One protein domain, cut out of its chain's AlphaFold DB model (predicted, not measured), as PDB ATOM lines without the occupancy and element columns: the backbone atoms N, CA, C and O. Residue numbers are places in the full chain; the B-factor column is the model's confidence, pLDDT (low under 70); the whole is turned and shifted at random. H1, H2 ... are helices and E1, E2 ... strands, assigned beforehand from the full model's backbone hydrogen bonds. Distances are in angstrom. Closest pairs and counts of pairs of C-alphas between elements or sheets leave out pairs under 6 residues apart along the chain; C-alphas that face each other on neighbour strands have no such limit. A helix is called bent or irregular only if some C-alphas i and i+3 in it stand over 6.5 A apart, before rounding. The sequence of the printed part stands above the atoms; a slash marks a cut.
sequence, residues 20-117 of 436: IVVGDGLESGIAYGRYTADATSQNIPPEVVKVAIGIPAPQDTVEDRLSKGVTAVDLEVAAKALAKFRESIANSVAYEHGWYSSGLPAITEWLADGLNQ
ATOM      1  N   ILE A  20    -155.526-111.243-165.399       82.38
ATOM      2  CA  ILE A  20    -155.837-109.851-165.076       82.38
ATOM      3  C   ILE A  20    -154.794-109.385-164.071       82.38
ATOM      4  O   ILE A  20    -154.668-109.965-162.993       82.38
ATOM      5  N   VAL A  21    -154.054-108.342-164.427       84.12
ATOM      6  CA  VAL A  21    -153.125-107.671-163.519       84.12
ATOM      7  C   VAL A  21    -153.843-106.457-162.956       84.12
ATOM      8  O   VAL A  21    -154.254-105.577-163.709       84.12
ATOM      9  N   VAL A  22    -154.023-106.426-161.638       85.12
ATOM     10  CA  VAL A  22    -154.705-105.328-160.947       85.12
ATOM     11  C   VAL A  22    -153.658-104.435-160.293       85.12
ATOM     12  O   VAL A  22    -152.888-104.898-159.456       85.12
ATOM     13  N   GLY A  23    -153.628-103.168-160.689       85.25
ATOM     14  CA  GLY A  23    -152.857-102.115-160.038       85.25
ATOM     15  C   GLY A  23    -153.777-101.196-159.244       85.25
ATOM     16  O   GLY A  23    -154.888-100.916-159.685       85.25
ATOM     17  N   ASP A  24    -153.317-100.709-158.096       84.75
ATOM     18  CA  ASP A  24    -154.062 -99.752-157.272       84.75
ATOM     19  C   ASP A  24    -153.471 -98.343-157.416       84.75
ATOM     20  O   ASP A  24    -152.249 -98.157-157.363       84.75
ATOM     21  N   GLY A  25    -154.331 -97.353-157.640       83.81
ATOM     22  CA  GLY A  25    -153.952 -95.949-157.754       83.81
ATOM     23  C   GLY A  25    -153.115 -95.560-158.983       83.81
ATOM     24  O   GLY A  25    -152.805 -96.345-159.883       83.81
ATOM     25  N   LEU A  26    -152.735 -94.277-159.006       82.25
ATOM     26  CA  LEU A  26    -151.978 -93.647-160.095       82.25
ATOM     27  C   LEU A  26    -150.530 -94.153-160.191       82.25
ATOM     28  O   LEU A  26    -149.988 -94.259-161.291       82.25
ATOM     29  N   GLU A  27    -149.914 -94.498-159.060       84.69
ATOM     30  CA  GLU A  27    -148.536 -95.002-159.008       84.69
ATOM     31  C   GLU A  27    -148.380 -96.305-159.798       84.69
ATOM     32  O   GLU A  27    -147.457 -96.430-160.606       84.69
ATOM     33  N   SER A  28    -149.334 -97.227-159.651       83.25
ATOM     34  CA  SER A  28    -149.374 -98.481-160.409       83.25
ATOM     35  C   SER A  28    -149.532 -98.242-161.914       83.25
ATOM     36  O   SER A  28    -148.926 -98.946-162.723       83.25
ATOM     37  N   GLY A  29    -150.294 -97.216-162.308       81.56
ATOM     38  CA  GLY A  29    -150.436 -96.836-163.714       81.56
ATOM     39  C   GLY A  29    -149.165 -96.245-164.322       81.56
ATOM     40  O   GLY A  29    -148.811 -96.582-165.451       81.56
ATOM     41  N   ILE A  30    -148.428 -95.430-163.563       83.81
ATOM     42  CA  ILE A  30    -147.125 -94.899-163.991       83.81
ATOM     43  C   ILE A  30    -146.085 -96.023-164.068       83.81
ATOM     44  O   ILE A  30    -145.296 -96.061-165.013       83.81
ATOM     45  N   ALA A  31    -146.088 -96.952-163.107       82.00
ATOM     46  CA  ALA A  31    -145.203 -98.114-163.109       82.00
ATOM     47  C   ALA A  31    -145.438 -99.005-164.338       82.00
ATOM     48  O   ALA A  31    -144.478 -99.376-165.012       82.00
ATOM     49  N   TYR A  32    -146.703 -99.269-164.684       80.88
ATOM     50  CA  TYR A  32    -147.047 -99.987-165.910       80.88
ATOM     51  C   TYR A  32    -146.617 -99.220-167.169       80.88
ATOM     52  O   TYR A  32    -146.010 -99.804-168.061       80.88
ATOM     53  N   GLY A  33    -146.842 -97.902-167.214       77.88
ATOM     54  CA  GLY A  33    -146.395 -97.058-168.325       77.88
ATOM     55  C   GLY A  33    -144.881 -97.123-168.555       77.88
ATOM     56  O   GLY A  33    -144.442 -97.261-169.695       77.88
ATOM     57  N   ARG A  34    -144.079 -97.102-167.479       80.75
ATOM     58  CA  ARG A  34    -142.616 -97.290-167.540       80.75
ATOM     59  C   ARG A  34    -142.241 -98.684-168.032       80.75
ATOM     60  O   ARG A  34    -141.419 -98.801-168.930       80.75
ATOM     61  N   TYR A  35    -142.895 -99.713-167.500       76.94
ATOM     62  CA  TYR A  35    -142.688-101.096-167.918       76.94
ATOM     63  C   TYR A  35    -142.953-101.297-169.421       76.94
ATOM     64  O   TYR A  35    -142.197-101.995-170.089       76.94
ATOM     65  N   THR A  36    -143.985-100.652-169.977       73.94
ATOM     66  CA  THR A  36    -144.295-100.709-171.418       73.94
ATOM     67  C   THR A  36    -143.429 -99.798-172.293       73.94
ATOM     68  O   THR A  36    -143.393 -99.980-173.507       73.94
ATOM     69  N   ALA A  37    -142.768 -98.795-171.705       70.88
ATOM     70  CA  ALA A  37    -141.889 -97.874-172.424       70.88
ATOM     71  C   ALA A  37    -140.492 -98.471-172.668       70.88
ATOM     72  O   ALA A  37    -139.843 -98.119-173.654       70.88
ATOM     73  N   ASP A  38    -140.046 -99.391-171.808       67.12
ATOM     74  CA  ASP A  38    -138.838-100.175-172.045       67.12
ATOM     75  C   ASP A  38    -139.085-101.171-173.192       67.12
ATOM     76  O   ASP A  38    -139.978-102.015-173.139       67.12
ATOM     77  N   ALA A  39    -138.279-101.075-174.256       51.50
ATOM     78  CA  ALA A  39    -138.449-101.784-175.533       51.50
ATOM     79  C   ALA A  39    -138.468-103.329-175.443       51.50
ATOM     80  O   ALA A  39    -138.718-104.005-176.439       51.50
ATOM     81  N   THR A  40    -138.217-103.899-174.265       51.69
ATOM     82  CA  THR A  40    -138.184-105.340-173.990       51.69
ATOM     83  C   THR A  40    -139.582-105.960-173.824       51.69
ATOM     84  O   THR A  40    -139.719-107.175-173.911       51.69
ATOM     85  N   SER A  41    -140.635-105.161-173.602       53.16
ATOM     86  CA  SER A  41    -141.973-105.642-173.206       53.16
ATOM     87  C   SER A  41    -143.046-105.599-174.311       53.16
ATOM     88  O   SER A  41    -144.232-105.776-174.026       53.16
ATOM     89  N   GLN A  42    -142.657-105.440-175.583       53.31
ATOM     90  CA  GLN A  42    -143.574-105.317-176.736       53.31
ATOM     91  C   GLN A  42    -144.507-106.525-176.990       53.31
ATOM     92  O   GLN A  42    -145.378-106.446-177.852       53.31
ATOM     93  N   ASN A  43    -144.384-107.614-176.229       55.41
ATOM     94  CA  ASN A  43    -145.068-108.884-176.478       55.41
ATOM     95  C   ASN A  43    -146.069-109.297-175.388       55.41
ATOM     96  O   ASN A  43    -146.288-110.490-175.196       55.41
ATOM     97  N   ILE A  44    -146.705-108.367-174.666       61.81
ATOM     98  CA  ILE A  44    -147.877-108.742-173.857       61.81
ATOM     99  C   ILE A  44    -149.092-108.849-174.788       61.81
ATOM    100  O   ILE A  44    -149.549-107.820-175.291       61.81
ATOM    101  N   PRO A  45    -149.660-110.050-175.023       66.31
ATOM    102  CA  PRO A  45    -150.806-110.188-175.906       66.31
ATOM    103  C   PRO A  45    -152.037-109.572-175.215       66.31
ATOM    104  O   PRO A  45    -152.461-110.086-174.174       66.31
ATOM    105  N   PRO A  46    -152.659-108.519-175.778       67.94
ATOM    106  CA  PRO A  46    -153.811-107.840-175.164       67.94
ATOM    107  C   PRO A  46    -155.063-108.735-175.063       67.94
ATOM    108  O   PRO A  46    -156.029-108.428-174.362       67.94
ATOM    109  N   GLU A  47    -155.056-109.863-175.773       68.25
ATOM    110  CA  GLU A  47    -156.106-110.886-175.758       68.25
ATOM    111  C   GLU A  47    -155.970-111.862-174.574       68.25
ATOM    112  O   GLU A  47    -156.940-112.522-174.200       68.25
ATOM    113  N   VAL A  48    -154.774-111.947-173.978       70.44
ATOM    114  CA  VAL A  48    -154.406-112.895-172.911       70.44
ATOM    115  C   VAL A  48    -154.196-112.164-171.587       70.44
ATOM    116  O   VAL A  48    -154.614-112.660-170.546       70.44
ATOM    117  N   VAL A  49    -153.593-110.976-171.595       77.06
ATOM    118  CA  VAL A  49    -153.326-110.213-170.370       77.06
ATOM    119  C   VAL A  49    -154.031-108.864-170.428       77.06
ATOM    120  O   VAL A  49    -153.792-108.074-171.339       77.06
ATOM    121  N   LYS A  50    -154.878-108.590-169.432       80.25
ATOM    122  CA  LYS A  50    -155.543-107.293-169.254       80.25
ATOM    123  C   LYS A  50    -155.025-106.607-168.002       80.25
ATOM    124  O   LYS A  50    -154.961-107.227-166.942       80.25
ATOM    125  N   VAL A  51    -154.706-105.321-168.105       84.00
ATOM    126  CA  VAL A  51    -154.306-104.516-166.947       84.00
ATOM    127  C   VAL A  51    -155.478-103.653-166.496       84.00
ATOM    128  O   VAL A  51    -156.027-102.879-167.279       84.00
ATOM    129  N   ALA A  52    -155.866-103.805-165.233       86.81
ATOM    130  CA  ALA A  52    -156.915-103.038-164.577       86.81
ATOM    131  C   ALA A  52    -156.278-102.097-163.548       86.81
ATOM    132  O   ALA A  52    -155.558-102.564-162.669       86.81
ATOM    133  N   ILE A  53    -156.521-100.789-163.648       86.69
ATOM    134  CA  ILE A  53    -155.921 -99.793-162.748       86.69
ATOM    135  C   ILE A  53    -157.011 -99.111-161.917       86.69
ATOM    136  O   ILE A  53    -157.957 -98.558-162.475       86.69
ATOM    137  N   GLY A  54    -156.840 -99.133-160.594       83.88
ATOM    138  CA  GLY A  54    -157.690 -98.515-159.575       83.88
ATOM    139  C   GLY A  54    -157.650 -96.986-159.590       83.88
ATOM    140  O   GLY A  54    -157.031 -96.378-158.724       83.88
ATOM    141  N   ILE A  55    -158.266 -96.350-160.585       80.19
ATOM    142  CA  ILE A  55    -158.371 -94.886-160.720       80.19
ATOM    143  C   ILE A  55    -159.840 -94.551-161.016       80.19
ATOM    144  O   ILE A  55    -160.479 -95.320-161.740       80.19
ATOM    145  N   PRO A  56    -160.387 -93.427-160.501       74.44
ATOM    146  CA  PRO A  56    -161.751 -93.008-160.806       74.44
ATOM    147  C   PRO A  56    -162.012 -93.040-162.314       74.44
ATOM    148  O   PRO A  56    -161.317 -92.378-163.090       74.44
ATOM    149  N   ALA A  57    -162.984 -93.853-162.729       62.28
ATOM    150  CA  ALA A  57    -163.269 -94.064-164.140       62.28
ATOM    151  C   ALA A  57    -163.755 -92.749-164.791       62.28
ATOM    152  O   ALA A  57    -164.654 -92.101-164.242       62.28
ATOM    153  N   PRO A  58    -163.212 -92.342-165.957       60.78
ATOM    154  CA  PRO A  58    -163.721 -91.195-166.702       60.78
ATOM    155  C   PRO A  58    -165.208 -91.384-167.043       60.78
ATOM    156  O   PRO A  58    -165.639 -92.477-167.429       60.78
ATOM    157  N   GLN A  59    -166.000 -90.318-166.905       56.66
ATOM    158  CA  GLN A  59    -167.448 -90.349-167.163       56.66
ATOM    159  C   GLN A  59    -167.815 -90.366-168.658       56.66
ATOM    160  O   GLN A  59    -169.000 -90.376-168.984       56.66
ATOM    161  N   ASP A  60    -166.829 -90.411-169.554       53.44
ATOM    162  CA  ASP A  60    -167.063 -90.386-170.995       53.44
ATOM    163  C   ASP A  60    -167.503 -91.743-171.569       53.44
ATOM    164  O   ASP A  60    -167.359 -92.814-170.962       53.44
ATOM    165  N   THR A  61    -168.133 -91.631-172.740       48.50
ATOM    166  CA  THR A  61    -168.970 -92.611-173.430       48.50
ATOM    167  C   THR A  61    -168.317 -93.983-173.611       48.50
ATOM    168  O   THR A  61    -167.111 -94.140-173.776       48.50
ATOM    169  N   VAL A  62    -169.173 -95.006-173.600       51.47
ATOM    170  CA  VAL A  62    -168.861 -96.448-173.624       51.47
ATOM    171  C   VAL A  62    -167.922 -96.869-174.774       51.47
ATOM    172  O   VAL A  62    -167.258 -97.896-174.669       51.47
ATOM    173  N   GLU A  63    -167.806 -96.062-175.831       46.69
ATOM    174  CA  GLU A  63    -167.024 -96.355-177.039       46.69
ATOM    175  C   GLU A  63    -165.495 -96.261-176.842       46.69
ATOM    176  O   GLU A  63    -164.766 -97.003-177.497       46.69
ATOM    177  N   ASP A  64    -164.993 -95.465-175.885       47.03
ATOM    178  CA  ASP A  64    -163.542 -95.312-175.622       47.03
ATOM    179  C   ASP A  64    -162.984 -96.340-174.607       47.03
ATOM    180  O   ASP A  64    -161.776 -96.457-174.382       47.03
ATOM    181  N   ARG A  65    -163.866 -97.142-173.990       49.81
ATOM    182  CA  ARG A  65    -163.521 -98.125-172.939       49.81
ATOM    183  C   ARG A  65    -163.002 -99.463-173.482       49.81
ATOM    184  O   ARG A  65    -162.556-100.309-172.708       49.81
ATOM    185  N   LEU A  66    -163.018 -99.641-174.804       49.25
ATOM    186  CA  LEU A  66    -162.518-100.821-175.523       49.25
ATOM    187  C   LEU A  66    -161.026-100.720-175.886       49.25
ATOM    188  O   LEU A  66    -160.532-101.469-176.735       49.25
ATOM    189  N   SER A  67    -160.272 -99.817-175.250       51.88
ATOM    190  CA  SER A  67    -158.824 -99.758-175.432       51.88
ATOM    191  C   SER A  67    -158.198-101.104-175.028       51.88
ATOM    192  O   SER A  67    -158.399-101.657-173.939       51.88
ATOM    193  N   LYS A  68    -157.488-101.718-175.981       55.34
ATOM    194  CA  LYS A  68    -157.126-103.143-175.919       55.34
ATOM    195  C   LYS A  68    -156.117-103.485-174.812       55.34
ATOM    196  O   LYS A  68    -156.053-104.643-174.432       55.34
ATOM    197  N   GLY A  69    -155.432-102.510-174.208       63.31
ATOM    198  CA  GLY A  69    -154.397-102.759-173.191       63.31
ATOM    199  C   GLY A  69    -154.811-102.532-171.731       63.31
ATOM    200  O   GLY A  69    -154.636-103.419-170.898       63.31
ATOM    201  N   VAL A  70    -155.355-101.356-171.406       73.81
ATOM    202  CA  VAL A  70    -155.495-100.884-170.015       73.81
ATOM    203  C   VAL A  70    -156.910-100.388-169.756       73.81
ATOM    204  O   VAL A  70    -157.429 -99.585-170.523       73.81
ATOM    205  N   THR A  71    -157.520-100.828-168.658       81.56
ATOM    206  CA  THR A  71    -158.864-100.398-168.251       81.56
ATOM    207  C   THR A  71    -158.804 -99.730-166.880       81.56
ATOM    208  O   THR A  71    -158.295-100.310-165.924       81.56
ATOM    209  N   ALA A  72    -159.322 -98.504-166.777       81.88
ATOM    210  CA  ALA A  72    -159.518 -97.838-165.491       81.88
ATOM    211  C   ALA A  72    -160.748 -98.433-164.789       81.88
ATOM    212  O   ALA A  72    -161.808 -98.567-165.405       81.88
ATOM    213  N   VAL A  73    -160.595 -98.807-163.521       84.75
ATOM    214  CA  VAL A  73    -161.636 -99.458-162.722       84.75
ATOM    215  C   VAL A  73    -161.759 -98.763-161.378       84.75
ATOM    216  O   VAL A  73    -160.768 -98.564-160.683       84.75
ATOM    217  N   ASP A  74    -162.990 -98.476-160.970       86.38
ATOM    218  CA  ASP A  74    -163.295 -98.016-159.620       86.38
ATOM    219  C   ASP A  74    -163.826 -99.187-158.779       86.38
ATOM    220  O   ASP A  74    -165.010 -99.545-158.813       86.38
ATOM    221  N   LEU A  75    -162.914 -99.816-158.031       84.75
ATOM    222  CA  LEU A  75    -163.217-100.968-157.179       84.75
ATOM    223  C   LEU A  75    -164.141-100.601-156.012       84.75
ATOM    224  O   LEU A  75    -164.947-101.431-155.583       84.75
ATOM    225  N   GLU A  76    -164.069 -99.367-155.509       85.75
ATOM    226  CA  GLU A  76    -164.908 -98.931-154.398       85.75
ATOM    227  C   GLU A  76    -166.365 -98.770-154.822       85.75
ATOM    228  O   GLU A  76    -167.276 -99.196-154.106       85.75
ATOM    229  N   VAL A  77    -166.598 -98.158-155.983       86.31
ATOM    230  CA  VAL A  77    -167.941 -97.970-156.539       86.31
ATOM    231  C   VAL A  77    -168.565 -99.318-156.888       86.31
ATOM    232  O   VAL A  77    -169.725 -99.559-156.541       86.31
ATOM    233  N   ALA A  78    -167.784-100.239-157.460       84.56
ATOM    234  CA  ALA A  78    -168.219-101.611-157.705       84.56
ATOM    235  C   ALA A  78    -168.598-102.361-156.418       84.56
ATOM    236  O   ALA A  78    -169.660-102.986-156.346       84.56
ATOM    237  N   ALA A  79    -167.757-102.286-155.381       86.94
ATOM    238  CA  ALA A  79    -168.006-102.952-154.105       86.94
ATOM    239  C   ALA A  79    -169.253-102.390-153.402       86.94
ATOM    240  O   ALA A  79    -170.080-103.155-152.899       86.94
ATOM    241  N   LYS A  80    -169.435-101.061-153.424       87.56
ATOM    242  CA  LYS A  80    -170.623-100.375-152.886       87.56
ATOM    243  C   LYS A  80    -171.895-100.763-153.651       87.56
ATOM    244  O   LYS A  80    -172.934-100.980-153.027       87.56
ATOM    245  N   ALA A  81    -171.826-100.891-154.975       85.88
ATOM    246  CA  ALA A  81    -172.944-101.337-155.807       85.88
ATOM    247  C   ALA A  81    -173.346-102.792-155.504       85.88
ATOM    248  O   ALA A  81    -174.525-103.083-155.303       85.88
ATOM    249  N   LEU A  82    -172.364-103.695-155.396       87.31
ATOM    250  CA  LEU A  82    -172.570-105.098-155.021       87.31
ATOM    251  C   LEU A  82    -173.156-105.253-153.613       87.31
ATOM    252  O   LEU A  82    -174.041-106.083-153.409       87.31
ATOM    253  N   ALA A  83    -172.684-104.465-152.644       88.56
ATOM    254  CA  ALA A  83    -173.213-104.479-151.280       88.56
ATOM    255  C   ALA A  83    -174.701-104.094-151.256       88.56
ATOM    256  O   ALA A  83    -175.516-104.841-150.719       88.56
ATOM    257  N   LYS A  84    -175.074-103.006-151.944       87.25
ATOM    258  CA  LYS A  84    -176.474-102.561-152.065       87.25
ATOM    259  C   LYS A  84    -177.376-103.581-152.759       87.25
ATOM    260  O   LYS A  84    -178.534-103.728-152.377       87.25
ATOM    261  N   PHE A  85    -176.859-104.294-153.761       87.44
ATOM    262  CA  PHE A  85    -177.599-105.374-154.419       87.44
ATOM    263  C   PHE A  85    -177.854-106.559-153.479       87.44
ATOM    264  O   PHE A  85    -178.948-107.117-153.464       87.44
ATOM    265  N   ARG A  86    -176.852-106.932-152.669       88.81
ATOM    266  CA  ARG A  86    -176.962-108.025-151.687       88.81
ATOM    267  C   ARG A  86    -177.952-107.719-150.564       88.81
ATOM    268  O   ARG A  86    -178.519-108.651-150.008       88.81
ATOM    269  N   GLU A  87    -178.159-106.444-150.240       89.00
ATOM    270  CA  GLU A  87    -179.153-106.008-149.251       89.00
ATOM    271  C   GLU A  87    -180.594-106.215-149.737       89.00
ATOM    272  O   GLU A  87    -181.451-106.625-148.956       89.00
ATOM    273  N   SER A  88    -180.887-105.935-151.012       84.31
ATOM    274  CA  SER A  88    -182.214-106.159-151.590       84.31
ATOM    275  C   SER A  88    -182.191-106.107-153.116       84.31
ATOM    276  O   SER A  88    -181.597-105.211-153.715       84.31
ATOM    277  N   ILE A  89    -182.959-106.999-153.747       83.31
ATOM    278  CA  ILE A  89    -183.180-107.027-155.203       83.31
ATOM    279  C   ILE A  89    -183.831-105.716-155.692       83.31
ATOM    280  O   ILE A  89    -183.622-105.314-156.834       83.31
ATOM    281  N   ALA A  90    -184.554-104.996-154.823       81.50
ATOM    282  CA  ALA A  90    -185.149-103.694-155.139       81.50
ATOM    283  C   ALA A  90    -184.108-102.600-155.464       81.50
ATOM    284  O   ALA A  90    -184.448-101.590-156.073       81.50
ATOM    285  N   ASN A  91    -182.836-102.812-155.106       85.69
ATOM    286  CA  ASN A  91    -181.727-101.905-155.403       85.69
ATOM    287  C   ASN A  91    -181.059-102.193-156.761       85.69
ATOM    288  O   ASN A  91    -179.960-101.696-157.015       85.69
ATOM    289  N   SER A  92    -181.695-102.980-157.638       79.56
ATOM    290  CA  SER A  92    -181.154-103.365-158.951       79.56
ATOM    291  C   SER A  92    -180.718-102.169-159.801       79.56
ATOM    292  O   SER A  92    -179.641-102.203-160.384       79.56
ATOM    293  N   VAL A  93    -181.482-101.072-159.794       84.19
ATOM    294  CA  VAL A  93    -181.154 -99.848-160.551       84.19
ATOM    295  C   VAL A  93    -179.884 -99.174-160.018       84.19
ATOM    296  O   VAL A  93    -179.035 -98.721-160.783       84.19
ATOM    297  N   ALA A  94    -179.717 -99.136-158.692       81.94
ATOM    298  CA  ALA A  94    -178.521 -98.578-158.060       81.94
ATOM    299  C   ALA A  94    -177.290 -99.472-158.278       81.94
ATOM    300  O   ALA A  94    -176.170 -98.965-158.384       81.94
ATOM    301  N   TYR A  95    -177.502-100.787-158.362       85.94
ATOM    302  CA  TYR A  95    -176.478-101.752-158.739       85.94
ATOM    303  C   TYR A  95    -176.037-101.571-160.188       85.94
ATOM    304  O   TYR A  95    -174.844-101.424-160.418       85.94
ATOM    305  N   GLU A  96    -176.967-101.526-161.146       83.94
ATOM    306  CA  GLU A  96    -176.637-101.353-162.562       83.94
ATOM    307  C   GLU A  96    -175.849-100.065-162.775       83.94
ATOM    308  O   GLU A  96    -174.752-100.100-163.328       83.94
ATOM    309  N   HIS A  97    -176.338 -98.943-162.241       86.00
ATOM    310  CA  HIS A  97    -175.641 -97.668-162.366       86.00
ATOM    311  C   HIS A  97    -174.218 -97.726-161.786       86.00
ATOM    312  O   HIS A  97    -173.271 -97.306-162.447       86.00
ATOM    313  N   GLY A  98    -174.046 -98.275-160.577       83.88
ATOM    314  CA  GLY A  98    -172.729 -98.403-159.943       83.88
ATOM    315  C   GLY A  98    -171.805 -99.414-160.633       83.88
ATOM    316  O   GLY A  98    -170.596 -99.206-160.712       83.88
ATOM    317  N   TRP A  99    -172.357-100.489-161.193       85.25
ATOM    318  CA  TRP A  99    -171.611-101.490-161.948       85.25
ATOM    319  C   TRP A  99    -171.110-100.909-163.275       85.25
ATOM    320  O   TRP A  99    -169.917-100.987-163.561       85.25
ATOM    321  N   TYR A 100    -171.966-100.218-164.037       83.00
ATOM    322  CA  TYR A 100    -171.576 -99.558-165.289       83.00
ATOM    323  C   TYR A 100    -170.638 -98.362-165.088       83.00
ATOM    324  O   TYR A 100    -169.744 -98.138-165.914       83.00
ATOM    325  N   SER A 101    -170.772 -97.626-163.980       82.19
ATOM    326  CA  SER A 101    -169.860 -96.522-163.664       82.19
ATOM    327  C   SER A 101    -168.493 -96.994-163.154       82.19
ATOM    328  O   SER A 101    -167.540 -96.230-163.221       82.19
ATOM    329  N   SER A 102    -168.370 -98.241-162.684       81.50
ATOM    330  CA  SER A 102    -167.111 -98.786-162.151       81.50
ATOM    331  C   SER A 102    -166.087 -99.230-163.203       81.50
ATOM    332  O   SER A 102    -164.950 -99.519-162.849       81.50
ATOM    333  N   GLY A 103    -166.468 -99.346-164.479       78.56
ATOM    334  CA  GLY A 103    -165.589 -99.875-165.534       78.56
ATOM    335  C   GLY A 103    -165.439-101.408-165.549       78.56
ATOM    336  O   GLY A 103    -164.890-101.952-166.506       78.56
ATOM    337  N   LEU A 104    -165.997-102.131-164.567       82.44
ATOM    338  CA  LEU A 104    -165.996-103.602-164.531       82.44
ATOM    339  C   LEU A 104    -166.676-104.300-165.724       82.44
ATOM    340  O   LEU A 104    -166.173-105.357-166.115       82.44
ATOM    341  N   PRO A 105    -167.744-103.761-166.352       83.56
ATOM    342  CA  PRO A 105    -168.354-104.395-167.519       83.56
ATOM    343  C   PRO A 105    -167.369-104.672-168.657       83.56
ATOM    344  O   PRO A 105    -167.413-105.750-169.243       83.56
ATOM    345  N   ALA A 106    -166.424-103.758-168.901       80.00
ATOM    346  CA  ALA A 106    -165.406-103.917-169.939       80.00
ATOM    347  C   ALA A 106    -164.465-105.101-169.655       80.00
ATOM    348  O   ALA A 106    -164.044-105.801-170.574       80.00
ATOM    349  N   ILE A 107    -164.170-105.377-168.378       81.06
ATOM    350  CA  ILE A 107    -163.379-106.549-167.981       81.06
ATOM    351  C   ILE A 107    -164.208-107.825-168.106       81.06
ATOM    352  O   ILE A 107    -163.690-108.838-168.571       81.06
ATOM    353  N   THR A 108    -165.491-107.794-167.731       81.38
ATOM    354  CA  THR A 108    -166.367-108.965-167.883       81.38
ATOM    355  C   THR A 108    -166.606-109.328-169.347       81.38
ATOM    356  O   THR A 108    -166.596-110.508-169.686       81.38
ATOM    357  N   GLU A 109    -166.748-108.329-170.217       80.06
ATOM    358  CA  GLU A 109    -166.881-108.509-171.661       80.06
ATOM    359  C   GLU A 109    -165.578-109.035-172.268       80.06
ATOM    360  O   GLU A 109    -165.600-110.037-172.978       80.06
ATOM    361  N   TRP A 110    -164.427-108.462-171.893       79.88
ATOM    362  CA  TRP A 110    -163.117-108.983-172.293       79.88
ATOM    363  C   TRP A 110    -162.889-110.420-171.820       79.88
ATOM    364  O   TRP A 110    -162.325-111.225-172.555       79.88
ATOM    365  N   LEU A 111    -163.323-110.781-170.611       77.25
ATOM    366  CA  LEU A 111    -163.178-112.142-170.097       77.25
ATOM    367  C   LEU A 111    -164.054-113.124-170.889       77.25
ATOM    368  O   LEU A 111    -163.584-114.211-171.235       77.25
ATOM    369  N   ALA A 112    -165.283-112.714-171.221       74.81
ATOM    370  CA  ALA A 112    -166.235-113.485-172.019       74.81
ATOM    371  C   ALA A 112    -165.860-113.577-173.512       74.81
ATOM    372  O   ALA A 112    -166.285-114.514-174.197       74.81
ATOM    373  N   ASP A 113    -165.038-112.650-174.008       71.25
ATOM    374  CA  ASP A 113    -164.546-112.647-175.383       71.25
ATOM    375  C   ASP A 113    -163.782-113.951-175.701       71.25
ATOM    376  O   ASP A 113    -162.928-114.404-174.940       71.25
ATOM    377  N   GLY A 114    -164.111-114.619-176.806       60.94
ATOM    378  CA  GLY A 114    -163.525-115.918-177.173       60.94
ATOM    379  C   GLY A 114    -164.199-117.176-176.593       60.94
ATOM    380  O   GLY A 114    -163.825-118.282-176.987       60.94
ATOM    381  N   LEU A 115    -165.226-117.063-175.734       64.81
ATOM    382  CA  LEU A 115    -166.053-118.221-175.330       64.81
ATOM    383  C   LEU A 115    -167.006-118.695-176.445       64.81
ATOM    384  O   LEU A 115    -167.347-119.875-176.493       64.81
ATOM    385  N   ASN A 116    -167.388-117.798-177.361       59.12
ATOM    386  CA  ASN A 116    -168.413-118.028-178.391       59.12
ATOM    387  C   ASN A 116    -167.857-118.339-179.797       59.12
ATOM    388  O   ASN A 116    -168.621-118.376-180.760       59.12
ATOM    389  N   GLN A 117    -166.545-118.542-179.953       57.88
ATOM    390  CA  GLN A 117    -165.946-118.830-181.264       57.88
ATOM    391  C   GLN A 117    -166.276-120.263-181.730       57.88
ATOM    392  O   GLN A 117    -166.052-121.227-180.993       57.88
TER     393      GLN A 117
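This is residues 20 to 117 of the 436 residues of an uncharacterized protein of Mytilinidion resinicola (UniProt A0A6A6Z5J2). A small sheet of three parallel strands sits between two helices, H1 over one face and H5 over the other, and a long helical hairpin, H3 and H4, reaches away from it. Residues 37 to 43, of which 37 belongs to H1 and the rest to the long link after it, stand free and loop out at the far end from the hairpin. The printed part has 98 residues with five named helices and three named strands, in the order E1 H1 E2 H2 E3 H3 H4 H5; the sheet runs E1 E2 E3, and the class is mixed, helices and strands. It is only just compact, close to loose, with a radius of gyration of the C-alphas of 15.0 A and spans of 51 by 37 by 23 A.

Begin with the sheet: find C-alpha 20 at (-155.837, -109.851, -165.076), where E1, residues 20 to 24, begins. E2 is residues 49 to 54, 16.5 A long, and E3 is residues 70 to 73. H1 is residues 25 to 37, 19.1 A long, and H5 is residues 104 to 112, ending at C-alpha 112 at (-166.235, -113.485, -172.019). H3, residues 75 to 87, is 18.5 A long; H4, residues 89 to 101, is 19.0 A long; H2 is residues 62 to 66.

In the sheet, look at N 23 and O 52, 2.8 A apart, between E1 and E2, and at N 71 and O 51, 2.9 A apart, between E2 and E3. E1, H1, E2 form a strand-helix-strand unit, two parallel neighbour strands with a helix between, with a right-handed crossover; E2, H2, E3 form another. Three layers, helices on both faces of a sheet, are made by H1 at a height over the sheet of 9.4 A and H5 at 9.6 A on the opposite face. Both run along the strands, at 5 and 12 degrees to E2 on the local plane. H3 only grazes the sheet, with residues 75 to 76. H3 and H4 touch as a hairpin, at a shallow tilt of 10 degrees, opposite ways; their closest C-alphas, of Ala 81 and Tyr 95, are 4.6 A apart. H2 is close to H5 but not clearly touching it, with the C-alphas of Arg 65 and Ala 106 closest at 6.8 A. H4 is irregular, with C-alphas 90 and 93 7.7 A apart, and H2 only just, with C-alphas 63 and 66 6.52 A apart. Every O i to N i+4 pair is within hydrogen-bond range in H3 and H5, against 8 of 9 in H1, 7 of 9 in H4 and 0 of 1 in H2, where O i to N i+3 gives 0 of 2.

The two C-alphas farthest apart, of Ala 39 and Ala 90, are 51.0 A apart. The printed part has no cut, and H1 to E2 is a long link of 11 residues. Mean pLDDT of the printed part is 75.4; look for values under 70 at residues 38 to 47, 57 to 69 and 114 to 117.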